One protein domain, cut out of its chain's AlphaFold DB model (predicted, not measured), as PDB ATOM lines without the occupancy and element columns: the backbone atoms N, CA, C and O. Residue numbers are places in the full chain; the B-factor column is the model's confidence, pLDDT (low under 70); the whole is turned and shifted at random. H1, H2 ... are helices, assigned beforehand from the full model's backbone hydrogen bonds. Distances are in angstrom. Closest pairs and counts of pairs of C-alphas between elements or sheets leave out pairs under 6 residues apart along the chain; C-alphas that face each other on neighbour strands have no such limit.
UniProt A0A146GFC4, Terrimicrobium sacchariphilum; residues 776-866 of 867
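AT A GLANCE: This is residues 776 to 866 of the 867 residues of a protein of Terrimicrobium sacchariphilum (UniProt A0A146GFC4). Two long helices, H1 and H4, meet near their last residues as an L, and H2 and H5 pack into its angle from opposite sides. Little H3 lies in the loop beyond H2, by the first half of H4. The printed part has 91 residues with five named helices, H1 to H5, and no named strand: all helix, mostly crossed. It is compact, with a radius of gyration of the C-alphas of 13.0 A and spans of 37 by 28 by 24 A.

HOW THE PARTS SIT: H1, residues 776 to 793, touches H2, residues 798 to 808, with residues 788 to 792 alone; C-alphas 791 and 801 are closest, 5.9 A, at a steep tilt of 56 degrees, opposite ways. H4, residues 826 to 844, touches H1 with residues 838 to 842 alone, closest at C-alphas 842 and 791, 5.6 A; the tilt of 67 degrees is only just steep. H4 touches H2 at C-alphas 835 and 808, the closest, 5.6 A. H5, residues 849 to 864, touches H1, closest at C-alphas 859 and 783, 5.8 A, and H4, closest at C-alphas 849 and 843, 5.7 A. H3, residues 813 to 816, is near H5 and apart from H1. In H1, H2, H4 and H5 every O i to N i+4 pair is within hydrogen-bond range; H3 is too short for one.

IN THESE COORDINATES: H1 begins at C-alpha 776 (183.861, 165.161, 259.265) and is 26.1 A long. H2 measures 15.5 A, H3 5.5 A, H4 26.9 A and H5 22.6 A, ending at C-alpha 864 (189.182, 155.835, 259.453).

THE WHOLE: C-alphas 793 and 822 are farthest apart, 37.5 A. The printed part has no cut and no long link. Mean pLDDT of the printed part is 75.9; residues 776 to 778, 812 to 829 and 865 to 866 are under 70.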
ATOM      1  N   ALA A 776     183.055 166.280 259.741       58.94
ATOM      2  CA  ALA A 776     183.861 165.161 259.265       58.94
ATOM      3  C   ALA A 776     183.667 164.880 257.759       58.94
ATOM      4  O   ALA A 776     184.648 164.716 257.036       58.94
ATOM      5  N   GLY A 777     182.428 164.871 257.255       62.72
ATOM      6  CA  GLY A 777     182.102 164.722 255.832       62.72
ATOM      7  C   GLY A 777     182.645 165.853 254.952       62.72
ATOM      8  O   GLY A 777     183.172 165.589 253.868       62.72
ATOM      9  N   ALA A 778     182.597 167.099 255.433       67.62
ATOM     10  CA  ALA A 778     183.200 168.248 254.755       67.62
ATOM     11  C   ALA A 778     184.733 168.117 254.669       67.62
ATOM     12  O   ALA A 778     185.289 168.192 253.574       67.62
ATOM     13  N   LYS A 779     185.395 167.791 255.790       74.56
ATOM     14  CA  LYS A 779     186.850 167.553 255.842       74.56
ATOM     15  C   LYS A 779     187.295 166.390 254.945       74.56
ATOM     16  O   LYS A 779     188.344 166.482 254.314       74.56
ATOM     17  N   ARG A 780     186.491 165.319 254.829       77.00
ATOM     18  CA  ARG A 780     186.746 164.205 253.888       77.00
ATOM     19  C   ARG A 780     186.760 164.681 252.441       77.00
ATOM     20  O   ARG A 780     187.660 164.314 251.694       77.00
ATOM     21  N   ARG A 781     185.770 165.485 252.042       74.94
ATOM     22  CA  ARG A 781     185.665 165.989 250.664       74.94
ATOM     23  C   ARG A 781     186.789 166.953 250.324       74.94
ATOM     24  O   ARG A 781     187.323 166.860 249.228       74.94
ATOM     25  N   GLU A 782     187.150 167.830 251.252       80.62
ATOM     26  CA  GLU A 782     188.239 168.787 251.067       80.62
ATOM     27  C   GLU A 782     189.589 168.074 250.905       80.62
ATOM     28  O   GLU A 782     190.255 168.254 249.886       80.62
ATOM     29  N   ALA A 783     189.931 167.164 251.825       79.88
ATOM     30  CA  ALA A 783     191.166 166.382 251.745       79.88
ATOM     31  C   ALA A 783     191.214 165.492 250.487       79.88
ATOM     32  O   ALA A 783     192.256 165.371 249.841       79.88
ATOM     33  N   PHE A 784     190.082 164.889 250.106       85.44
ATOM     34  CA  PHE A 784     189.996 164.059 248.904       85.44
ATOM     35  C   PHE A 784     190.131 164.890 247.623       85.44
ATOM     36  O   PHE A 784     190.882 164.510 246.729       85.44
ATOM     37  N   ALA A 785     189.443 166.032 247.526       83.44
ATOM     38  CA  ALA A 785     189.508 166.915 246.362       83.44
ATOM     39  C   ALA A 785     190.911 167.504 246.169       83.44
ATOM     40  O   ALA A 785     191.395 167.584 245.039       83.44
ATOM     41  N   GLU A 786     191.591 167.859 247.261       85.62
ATOM     42  CA  GLU A 786     192.953 168.381 247.214       85.62
ATOM     43  C   GLU A 786     193.941 167.343 246.650       85.62
ATOM     44  O   GLU A 786     194.669 167.632 245.691       85.62
ATOM     45  N   LEU A 787     193.914 166.111 247.174       88.50
ATOM     46  CA  LEU A 787     194.764 165.017 246.692       88.50
ATOM     47  C   LEU A 787     194.420 164.625 245.248       88.50
ATOM     48  O   LEU A 787     195.326 164.462 244.433       88.50
ATOM     49  N   MET A 788     193.131 164.569 244.896       89.62
ATOM     50  CA  MET A 788     192.675 164.309 243.526       89.62
ATOM     51  C   MET A 788     193.195 165.347 242.533       89.62
ATOM     52  O   MET A 788     193.728 164.975 241.492       89.62
ATOM     53  N   SER A 789     193.109 166.637 242.869       86.19
ATOM     54  CA  SER A 789     193.598 167.713 241.995       86.19
ATOM     55  C   SER A 789     195.109 167.633 241.749       86.19
ATOM     56  O   SER A 789     195.598 168.033 240.695       86.19
ATOM     57  N   THR A 790     195.858 167.101 242.717       86.12
ATOM     58  CA  THR A 790     197.313 166.939 242.621       86.12
ATOM     59  C   THR A 790     197.679 165.684 241.830       86.12
ATOM     60  O   THR A 790     198.600 165.714 241.018       86.12
ATOM     61  N   LEU A 791     196.918 164.600 242.001       85.94
ATOM     62  CA  LEU A 791     197.078 163.373 241.220       85.94
ATOM     63  C   LEU A 791     196.724 163.580 239.743       85.94
ATOM     64  O   LEU A 791     197.467 163.119 238.881       85.94
ATOM     65  N   GLU A 792     195.665 164.329 239.430       83.56
ATOM     66  CA  GLU A 792     195.326 164.693 238.045       83.56
ATOM     67  C   GLU A 792     196.468 165.499 237.387       83.56
ATOM     68  O   GLU A 792     196.839 165.237 236.242       83.56
ATOM     69  N   LYS A 793     197.129 166.399 238.134       85.00
ATOM     70  CA  LYS A 793     198.313 167.149 237.660       85.00
ATOM     71  C   LYS A 793     199.549 166.277 237.407       85.00
ATOM     72  O   LYS A 793     200.452 166.723 236.706       85.00
ATOM     73  N   SER A 794     199.596 165.056 237.945       82.00
ATOM     74  CA  SER A 794     200.669 164.082 237.683       82.00
ATOM     75  C   SER A 794     200.476 163.289 236.376       82.00
ATOM     76  O   SER A 794     201.309 162.447 236.041       82.00
ATOM     77  N   GLY A 795     199.388 163.552 235.636       79.00
ATOM     78  CA  GLY A 795     199.071 162.904 234.358       79.00
ATOM     79  C   GLY A 795     198.194 161.650 234.464       79.00
ATOM     80  O   GLY A 795     198.011 160.954 233.468       79.00
ATOM     81  N   LEU A 796     197.647 161.342 235.647       81.94
ATOM     82  CA  LEU A 796     196.675 160.259 235.837       81.94
ATOM     83  C   LEU A 796     195.284 160.675 235.337       81.94
ATOM     84  O   LEU A 796     194.837 161.795 235.586       81.94
ATOM     85  N   SER A 797     194.565 159.750 234.691       84.25
ATOM     86  CA  SER A 797     193.144 159.957 234.405       84.25
ATOM     87  C   SER A 797     192.363 160.072 235.715       84.25
ATOM     88  O   SER A 797     192.705 159.443 236.720       84.25
ATOM     89  N   ARG A 798     191.293 160.869 235.708       80.75
ATOM     90  CA  ARG A 798     190.464 161.122 236.894       80.75
ATOM     91  C   ARG A 798     189.968 159.834 237.555       80.75
ATOM     92  O   ARG A 798     189.989 159.730 238.779       80.75
ATOM     93  N   ASP A 799     189.594 158.832 236.764       74.25
ATOM     94  CA  ASP A 799     189.121 157.544 237.282       74.25
ATOM     95  C   ASP A 799     190.251 156.691 237.872       74.25
ATOM     96  O   ASP A 799     190.067 156.065 238.919       74.25
ATOM     97  N   ALA A 800     191.448 156.718 237.272       76.19
ATOM     98  CA  ALA A 800     192.620 156.029 237.809       76.19
ATOM     99  C   ALA A 800     193.099 156.677 239.119       76.19
ATOM    100  O   ALA A 800     193.281 155.983 240.116       76.19
ATOM    101  N   ALA A 801     193.205 158.011 239.157       80.56
ATOM    102  CA  ALA A 801     193.553 158.766 240.361       80.56
ATOM    103  C   ALA A 801     192.563 158.500 241.505       80.56
ATOM    104  O   ALA A 801     192.970 158.247 242.640       80.56
ATOM    105  N   ARG A 802     191.260 158.484 241.193       82.88
ATOM    106  CA  ARG A 802     190.196 158.200 242.161       82.88
ATOM    107  C   ARG A 802     190.306 156.791 242.724       82.88
ATOM    108  O   ARG A 802     190.162 156.608 243.931       82.88
ATOM    109  N   THR A 803     190.547 155.807 241.865       78.06
ATOM    110  CA  THR A 803     190.619 154.397 242.259       78.06
ATOM    111  C   THR A 803     191.833 154.140 243.145       78.06
ATOM    112  O   THR A 803     191.672 153.606 244.243       78.06
ATOM    113  N   SER A 804     193.021 154.593 242.735       78.50
ATOM    114  CA  SER A 804     194.245 154.434 243.526       78.50
ATOM    115  C   SER A 804     194.139 155.144 244.876       78.50
ATOM    116  O   SER A 804     194.440 154.546 245.904       78.50
ATOM    117  N   LEU A 805     193.612 156.374 244.912       84.69
ATOM    118  CA  LEU A 805     193.446 157.120 246.160       84.69
ATOM    119  C   LEU A 805     192.448 156.444 247.118       84.69
ATOM    120  O   LEU A 805     192.724 156.333 248.310       84.69
ATOM    121  N   LEU A 806     191.309 155.948 246.618       81.69
ATOM    122  CA  LEU A 806     190.322 155.240 247.446       81.69
ATOM    123  C   LEU A 806     190.858 153.922 248.014       81.69
ATOM    124  O   LEU A 806     190.508 153.561 249.139       81.69
ATOM    125  N   LEU A 807     191.691 153.205 247.257       76.12
ATOM    126  CA  LEU A 807     192.336 151.979 247.728       76.12
ATOM    127  C   LEU A 807     193.374 152.277 248.816       76.12
ATOM    128  O   LEU A 807     193.389 151.595 249.840       76.12
ATOM    129  N   THR A 808     194.166 153.338 248.656       82.25
ATOM    130  CA  THR A 808     195.158 153.768 249.654       82.25
ATOM    131  C   THR A 808     194.504 154.257 250.954       82.25
ATOM    132  O   THR A 808     195.006 153.980 252.043       82.25
ATOM    133  N   LEU A 809     193.336 154.906 250.875       81.75
ATOM    134  CA  LEU A 809     192.580 155.370 252.050       81.75
ATOM    135  C   LEU A 809     192.004 154.236 252.921       81.75
ATOM    136  O   LEU A 809     191.599 154.492 254.053       81.75
ATOM    137  N   LYS A 810     191.982 152.990 252.425       74.00
ATOM    138  CA  LYS A 810     191.524 151.799 253.165       74.00
ATOM    139  C   LYS A 810     192.622 151.084 253.967       74.00
ATOM    140  O   LYS A 810     192.322 150.061 254.580       74.00
ATOM    141  N   MET A 811     193.869 151.568 253.971       71.88
ATOM    142  CA  MET A 811     194.941 150.975 254.793       71.88
ATOM    143  C   MET A 811     194.597 150.991 256.283       71.88
ATOM    144  O   MET A 811     193.943 151.923 256.733       71.88
ATOM    145  N   GLY A 812     195.051 149.988 257.045       64.12
ATOM    146  CA  GLY A 812     194.789 149.843 258.486       64.12
ATOM    147  C   GLY A 812     195.799 150.564 259.396       64.12
ATOM    148  O   GLY A 812     196.919 150.874 259.000       64.12
ATOM    149  N   ARG A 813     195.421 150.824 260.658       58.00
ATOM    150  CA  ARG A 813     196.251 151.557 261.645       58.00
ATOM    151  C   ARG A 813     197.546 150.820 262.032       58.00
ATOM    152  O   ARG A 813     198.555 151.475 262.275       58.00
ATOM    153  N   SER A 814     197.526 149.485 262.031       54.94
ATOM    154  CA  SER A 814     198.692 148.610 262.246       54.94
ATOM    155  C   SER A 814     199.689 148.643 261.079       54.94
ATOM    156  O   SER A 814     200.893 148.519 261.289       54.94
ATOM    157  N   GLU A 815     199.215 148.873 259.850       62.88
ATOM    158  CA  GLU A 815     200.053 148.884 258.643       62.88
ATOM    159  C   GLU A 815     200.918 150.154 258.549       62.88
ATOM    160  O   GLU A 815     202.028 150.088 258.010       62.88
ATOM    161  N   MET A 816     200.432 151.266 259.127       59.25
ATOM    162  CA  MET A 816     201.070 152.592 259.143       59.25
ATOM    163  C   MET A 816     202.203 152.744 260.170       59.25
ATOM    164  O   MET A 816     203.137 153.498 259.924       59.25
ATOM    165  N   ASN A 817     202.136 152.059 261.318       56.12
ATOM    166  CA  ASN A 817     203.071 152.278 262.436       56.12
ATOM    167  C   ASN A 817     204.345 151.414 262.381       56.12
ATOM    168  O   ASN A 817     205.180 151.504 263.274       56.12
ATOM    169  N   GLY A 818     204.509 150.565 261.361       53.78
ATOM    170  CA  GLY A 818     205.723 149.756 261.212       53.78
ATOM    171  C   GLY A 818     205.917 148.660 262.274       53.78
ATOM    172  O   GLY A 818     207.006 148.098 262.350       53.78
ATOM    173  N   GLU A 819     204.891 148.303 263.056       47.88
ATOM    174  CA  GLU A 819     204.930 147.179 264.008       47.88
ATOM    175  C   GLU A 819     204.867 145.836 263.251       47.88
ATOM    176  O   GLU A 819     203.843 145.162 263.141       47.88
ATOM    177  N   ALA A 820     205.996 145.473 262.647       48.12
ATOM    178  CA  ALA A 820     206.150 144.388 261.686       48.12
ATOM    179  C   ALA A 820     206.332 143.001 262.326       48.12
ATOM    180  O   ALA A 820     207.283 142.298 261.993       48.12
ATOM    181  N   HIS A 821     205.427 142.567 263.212       47.44
ATOM    182  CA  HIS A 821     205.554 141.220 263.794       47.44
ATOM    183  C   HIS A 821     204.359 140.270 263.683       47.44
ATOM    184  O   HIS A 821     204.525 139.118 264.081       47.44
ATOM    185  N   ARG A 822     203.207 140.638 263.094       46.81
ATOM    186  CA  ARG A 822     202.102 139.657 262.950       46.81
ATOM    187  C   ARG A 822     201.334 139.569 261.628       46.81
ATOM    188  O   ARG A 822     200.572 138.621 261.492       46.81
ATOM    189  N   GLU A 823     201.568 140.409 260.620       47.81
ATOM    190  CA  GLU A 823     200.840 140.289 259.339       47.81
ATOM    191  C   GLU A 823     201.753 140.496 258.121       47.81
ATOM    192  O   GLU A 823     201.787 141.555 257.503       47.81
ATOM    193  N   ASN A 824     202.489 139.447 257.742       50.16
ATOM    194  CA  ASN A 824     203.196 139.360 256.458       50.16
ATOM    195  C   ASN A 824     202.259 138.784 255.371       50.16
ATOM    196  O   ASN A 824     202.582 137.797 254.716       50.16
ATOM    197  N   SER A 825     201.056 139.354 255.213       63.47
ATOM    198  CA  SER A 825     200.141 138.948 254.133       63.47
ATOM    199  C   SER A 825     200.501 139.664 252.825       63.47
ATOM    200  O   SER A 825     200.857 140.847 252.840       63.47
ATOM    201  N   GLU A 826     200.372 138.984 251.679       67.44
ATOM    202  CA  GLU A 826     200.552 139.592 250.346       67.44
ATOM    203  C   GLU A 826     199.695 140.857 250.165       67.44
ATOM    204  O   GLU A 826     200.124 141.823 249.535       67.44
ATOM    205  N   ALA A 827     198.516 140.894 250.791       61.88
ATOM    206  CA  ALA A 827     197.603 142.026 250.730       61.88
ATOM    207  C   ALA A 827     198.162 143.278 251.437       61.88
ATOM    208  O   ALA A 827     197.976 144.395 250.952       61.88
ATOM    209  N   SER A 828     198.888 143.110 252.547       64.81
ATOM    210  CA  SER A 828     199.555 144.218 253.249       64.81
ATOM    211  C   SER A 828     200.763 144.738 252.462       64.81
ATOM    212  O   SER A 828     200.998 145.947 252.415       64.81
ATOM    213  N   GLN A 829     201.490 143.857 251.764       69.75
ATOM    214  CA  GLN A 829     202.570 144.261 250.856       69.75
ATOM    215  C   GLN A 829     202.037 145.009 249.623       69.75
ATOM    216  O   GLN A 829     202.611 146.023 249.228       69.75
ATOM    217  N   GLN A 830     200.918 144.564 249.039       72.06
ATOM    218  CA  GLN A 830     200.255 145.259 247.928       72.06
ATOM    219  C   GLN A 830     199.730 146.641 248.330       72.06
ATOM    220  O   GLN A 830     199.897 147.599 247.578       72.06
ATOM    221  N   ARG A 831     199.142 146.780 249.525       72.12
ATOM    222  CA  ARG A 831     198.668 148.081 250.025       72.12
ATOM    223  C   ARG A 831     199.805 149.068 250.287       72.12
ATOM    224  O   ARG A 831     199.659 150.240 249.954       72.12
ATOM    225  N   ARG A 832     200.954 148.604 250.795       75.38
ATOM    226  CA  ARG A 832     202.162 149.440 250.923       75.38
ATOM    227  C   ARG A 832     202.695 149.894 249.568       75.38
ATOM    228  O   ARG A 832     202.954 151.078 249.401       75.38
ATOM    229  N   LYS A 833     202.749 148.994 248.579       81.25
ATOM    230  CA  LYS A 833     203.109 149.364 247.199       81.25
ATOM    231  C   LYS A 833     202.175 150.437 246.627       81.25
ATOM    232  O   LYS A 833     202.659 151.394 246.037       81.25
ATOM    233  N   LEU A 834     200.863 150.319 246.848       80.62
ATOM    234  CA  LEU A 834     199.875 151.326 246.428       80.62
ATOM    235  C   LEU A 834     200.048 152.669 247.154       80.62
ATOM    236  O   LEU A 834     199.852 153.724 246.553       80.62
ATOM    237  N   TYR A 835     200.412 152.652 248.438       85.06
ATOM    238  CA  TYR A 835     200.723 153.871 249.186       85.06
ATOM    239  C   TYR A 835     201.959 154.580 248.625       85.06
ATOM    240  O   TYR A 835     201.882 155.774 248.340       85.06
ATOM    241  N   ASP A 836     203.053 153.844 248.416       84.00
ATOM    242  CA  ASP A 836     204.294 154.387 247.862       84.00
ATOM    243  C   ASP A 836     204.082 154.918 246.437       84.00
ATOM    244  O   ASP A 836     204.531 156.016 246.112       84.00
ATOM    245  N   GLU A 837     203.308 154.206 245.612       86.19
ATOM    246  CA  GLU A 837     202.962 154.642 244.258       86.19
ATOM    247  C   GLU A 837     202.141 155.942 244.268       86.19
ATOM    248  O   GLU A 837     202.455 156.886 243.541       86.19
ATOM    249  N   VAL A 838     201.112 156.042 245.118       86.62
ATOM    250  CA  VAL A 838     200.329 157.281 245.256       86.62
ATOM    251  C   VAL A 838     201.203 158.419 245.787       86.62
ATOM    252  O   VAL A 838     201.078 159.550 245.315       86.62
ATOM    253  N   LEU A 839     202.120 158.140 246.716       87.69
ATOM    254  CA  LEU A 839     203.043 159.132 247.261       87.69
ATOM    255  C   LEU A 839     204.006 159.666 246.188       87.69
ATOM    256  O   LEU A 839     204.158 160.881 246.060       87.69
ATOM    257  N   GLU A 840     204.605 158.796 245.375       87.31
ATOM    258  CA  GLU A 840     205.469 159.200 244.259       87.31
ATOM    259  C   GLU A 840     204.709 160.016 243.208       87.31
ATOM    260  O   GLU A 840     205.219 161.020 242.704       87.31
ATOM    261  N   ARG A 841     203.455 159.651 242.919       86.06
ATOM    262  CA  ARG A 841     202.596 160.387 241.978       86.06
ATOM    263  C   ARG A 841     202.204 161.762 242.499       86.06
ATOM    264  O   ARG A 841     202.204 162.730 241.740       86.06
ATOM    265  N   LEU A 842     201.929 161.882 243.794       86.06
ATOM    266  CA  LEU A 842     201.703 163.173 244.438       86.06
ATOM    267  C   LEU A 842     202.954 164.064 244.368       86.06
ATOM    268  O   LEU A 842     202.832 165.266 244.126       86.06
ATOM    269  N   VAL A 843     204.149 163.477 244.507       87.50
ATOM    270  CA  VAL A 843     205.418 164.199 244.331       87.50
ATOM    271  C   VAL A 843     205.615 164.649 242.881       87.50
ATOM    272  O   VAL A 843     205.939 165.813 242.634       87.50
ATOM    273  N   ALA A 844     205.322 163.780 241.912       84.06
ATOM    274  CA  ALA A 844     205.333 164.123 240.490       84.06
ATOM    275  C   ALA A 844     204.322 165.239 240.140       84.06
ATOM    276  O   ALA A 844     204.580 166.061 239.263       84.06
ATOM    277  N   GLY A 845     203.211 165.334 240.881       78.81
ATOM    278  CA  GLY A 845     202.208 166.403 240.806       78.81
ATOM    279  C   GLY A 845     202.634 167.764 241.385       78.81
ATOM    280  O   GLY A 845     201.781 168.637 241.555       78.81
ATOM    281  N   ARG A 846     203.937 167.972 241.652       80.25
ATOM    282  CA  ARG A 846     204.566 169.181 242.236       80.25
ATOM    283  C   ARG A 846     204.341 169.392 243.740       80.25
ATOM    284  O   ARG A 846     204.481 170.518 244.219       80.25
ATOM    285  N   MET A 847     204.030 168.345 244.503       85.06
ATOM    286  CA  MET A 847     203.993 168.413 245.970       85.06
ATOM    287  C   MET A 847     205.329 167.934 246.563       85.06
ATOM    288  O   MET A 847     205.908 166.964 246.089       85.06
ATOM    289  N   SER A 848     205.865 168.590 247.596       87.50
ATOM    290  CA  SER A 848     207.092 168.093 248.238       87.50
ATOM    291  C   SER A 848     206.809 166.793 248.999       87.50
ATOM    292  O   SER A 848     205.725 166.624 249.560       87.50
ATOM    293  N   ARG A 849     207.781 165.870 249.045       85.19
ATOM    294  CA  ARG A 849     207.591 164.528 249.630       85.19
ATOM    295  C   ARG A 849     207.067 164.570 251.071       85.19
ATOM    296  O   ARG A 849     206.101 163.884 251.378       85.19
ATOM    297  N   ALA A 850     207.619 165.451 251.908       81.19
ATOM    298  CA  ALA A 850     207.180 165.622 253.296       81.19
ATOM    299  C   ALA A 850     205.729 166.137 253.420       81.19
ATOM    300  O   ALA A 850     204.982 165.712 254.301       81.19
ATOM    301  N   VAL A 851     205.299 167.032 252.521       85.62
ATOM    302  CA  VAL A 851     203.921 167.551 252.503       85.62
ATOM    303  C   VAL A 851     202.954 166.491 251.976       85.62
ATOM    304  O   VAL A 851     201.864 166.337 252.526       85.62
ATOM    305  N   ALA A 852     203.364 165.728 250.960       85.25
ATOM    306  CA  ALA A 852     202.579 164.640 250.391       85.25
ATOM    307  C   ALA A 852     202.274 163.553 251.425       85.25
ATOM    308  O   ALA A 852     201.117 163.170 251.597       85.25
ATOM    309  N   GLU A 853     203.295 163.127 252.164       85.81
ATOM    310  CA  GLU A 853     203.184 162.109 253.208       85.81
ATOM    311  C   GLU A 853     202.261 162.574 254.342       85.81
ATOM    312  O   GLU A 853     201.326 161.869 254.730       85.81
ATOM    313  N   THR A 854     202.441 163.818 254.798       85.38
ATOM    314  CA  THR A 854     201.623 164.415 255.862       85.38
ATOM    315  C   THR A 854     200.148 164.508 255.464       85.38
ATOM    316  O   THR A 854     199.271 164.122 256.241       85.38
ATOM    317  N   LYS A 855     199.849 164.993 254.251       86.31
ATOM    318  CA  LYS A 855     198.466 165.138 253.769       86.31
ATOM    319  C   LYS A 855     197.794 163.793 253.519       86.31
ATOM    320  O   LYS A 855     196.627 163.627 253.872       86.31
ATOM    321  N   LEU A 856     198.526 162.824 252.975       86.31
ATOM    322  CA  LEU A 856     198.004 161.484 252.726       86.31
ATOM    323  C   LEU A 856     197.694 160.754 254.045       86.31
ATOM    324  O   LEU A 856     196.606 160.203 254.196       86.31
ATOM    325  N   LEU A 857     198.581 160.833 255.046       83.56
ATOM    326  CA  LEU A 857     198.333 160.287 256.389       83.56
ATOM    327  C   LEU A 857     197.171 160.990 257.104       83.56
ATOM    328  O   LEU A 857     196.373 160.342 257.786       83.56
ATOM    329  N   HIS A 858     197.047 162.310 256.941       82.38
ATOM    330  CA  HIS A 858     195.921 163.069 257.477       82.38
ATOM    331  C   HIS A 858     194.591 162.620 256.854       82.38
ATOM    332  O   HIS A 858     193.631 162.366 257.583       82.38
ATOM    333  N   ALA A 859     194.554 162.437 255.531       83.19
ATOM    334  CA  ALA A 859     193.379 161.949 254.820       83.19
ATOM    335  C   ALA A 859     192.975 160.533 255.269       83.19
ATOM    336  O   ALA A 859     191.797 160.308 255.547       83.19
ATOM    337  N   ILE A 860     193.935 159.613 255.442       83.19
ATOM    338  CA  ILE A 860     193.679 158.253 255.960       83.19
ATOM    339  C   ILE A 860     193.068 158.312 257.369       83.19
ATOM    340  O   ILE A 860     192.062 157.656 257.636       83.19
ATOM    341  N   ARG A 861     193.614 159.142 258.272       77.81
ATOM    342  CA  ARG A 861     193.081 159.298 259.640       77.81
ATOM    343  C   ARG A 861     191.659 159.856 259.661       77.81
ATOM    344  O   ARG A 861     190.847 159.396 260.459       77.81
ATOM    345  N   ILE A 862     191.349 160.836 258.808       79.31
ATOM    346  CA  ILE A 862     189.983 161.371 258.688       79.31
ATOM    347  C   ILE A 862     189.036 160.285 258.161       79.31
ATOM    348  O   ILE A 862     187.901 160.187 258.624       79.31
ATOM    349  N   TRP A 863     189.496 159.463 257.216       78.38
ATOM    350  CA  TRP A 863     188.685 158.410 256.611       78.38
ATOM    351  C   TRP A 863     188.386 157.251 257.573       78.38
ATOM    352  O   TRP A 863     187.284 156.716 257.539       78.38
ATOM    353  N   GLN A 864     189.332 156.903 258.453       72.00
ATOM    354  CA  GLN A 864     189.182 155.835 259.453       72.00
ATOM    355  C   GLN A 864     188.362 156.236 260.688       72.00
ATOM    356  O   GLN A 864     187.736 155.380 261.302       72.00
ATOM    357  N   ASN A 865     188.395 157.510 261.088       61.31
ATOM    358  CA  ASN A 865     187.735 157.984 262.311       61.31
ATOM    359  C   ASN A 865     186.271 158.419 262.095       61.31
ATOM    360  O   ASN A 865     185.653 158.950 263.018       61.31
ATOM    361  N   ALA A 866     185.726 158.253 260.888       56.66
ATOM    362  CA  ALA A 866     184.331 158.563 260.588       56.66
ATOM    363  C   ALA A 866     183.441 157.320 260.821       56.66
ATOM    364  O   ALA A 866     183.849 156.236 260.402       56.66
TER     365      ALA A 866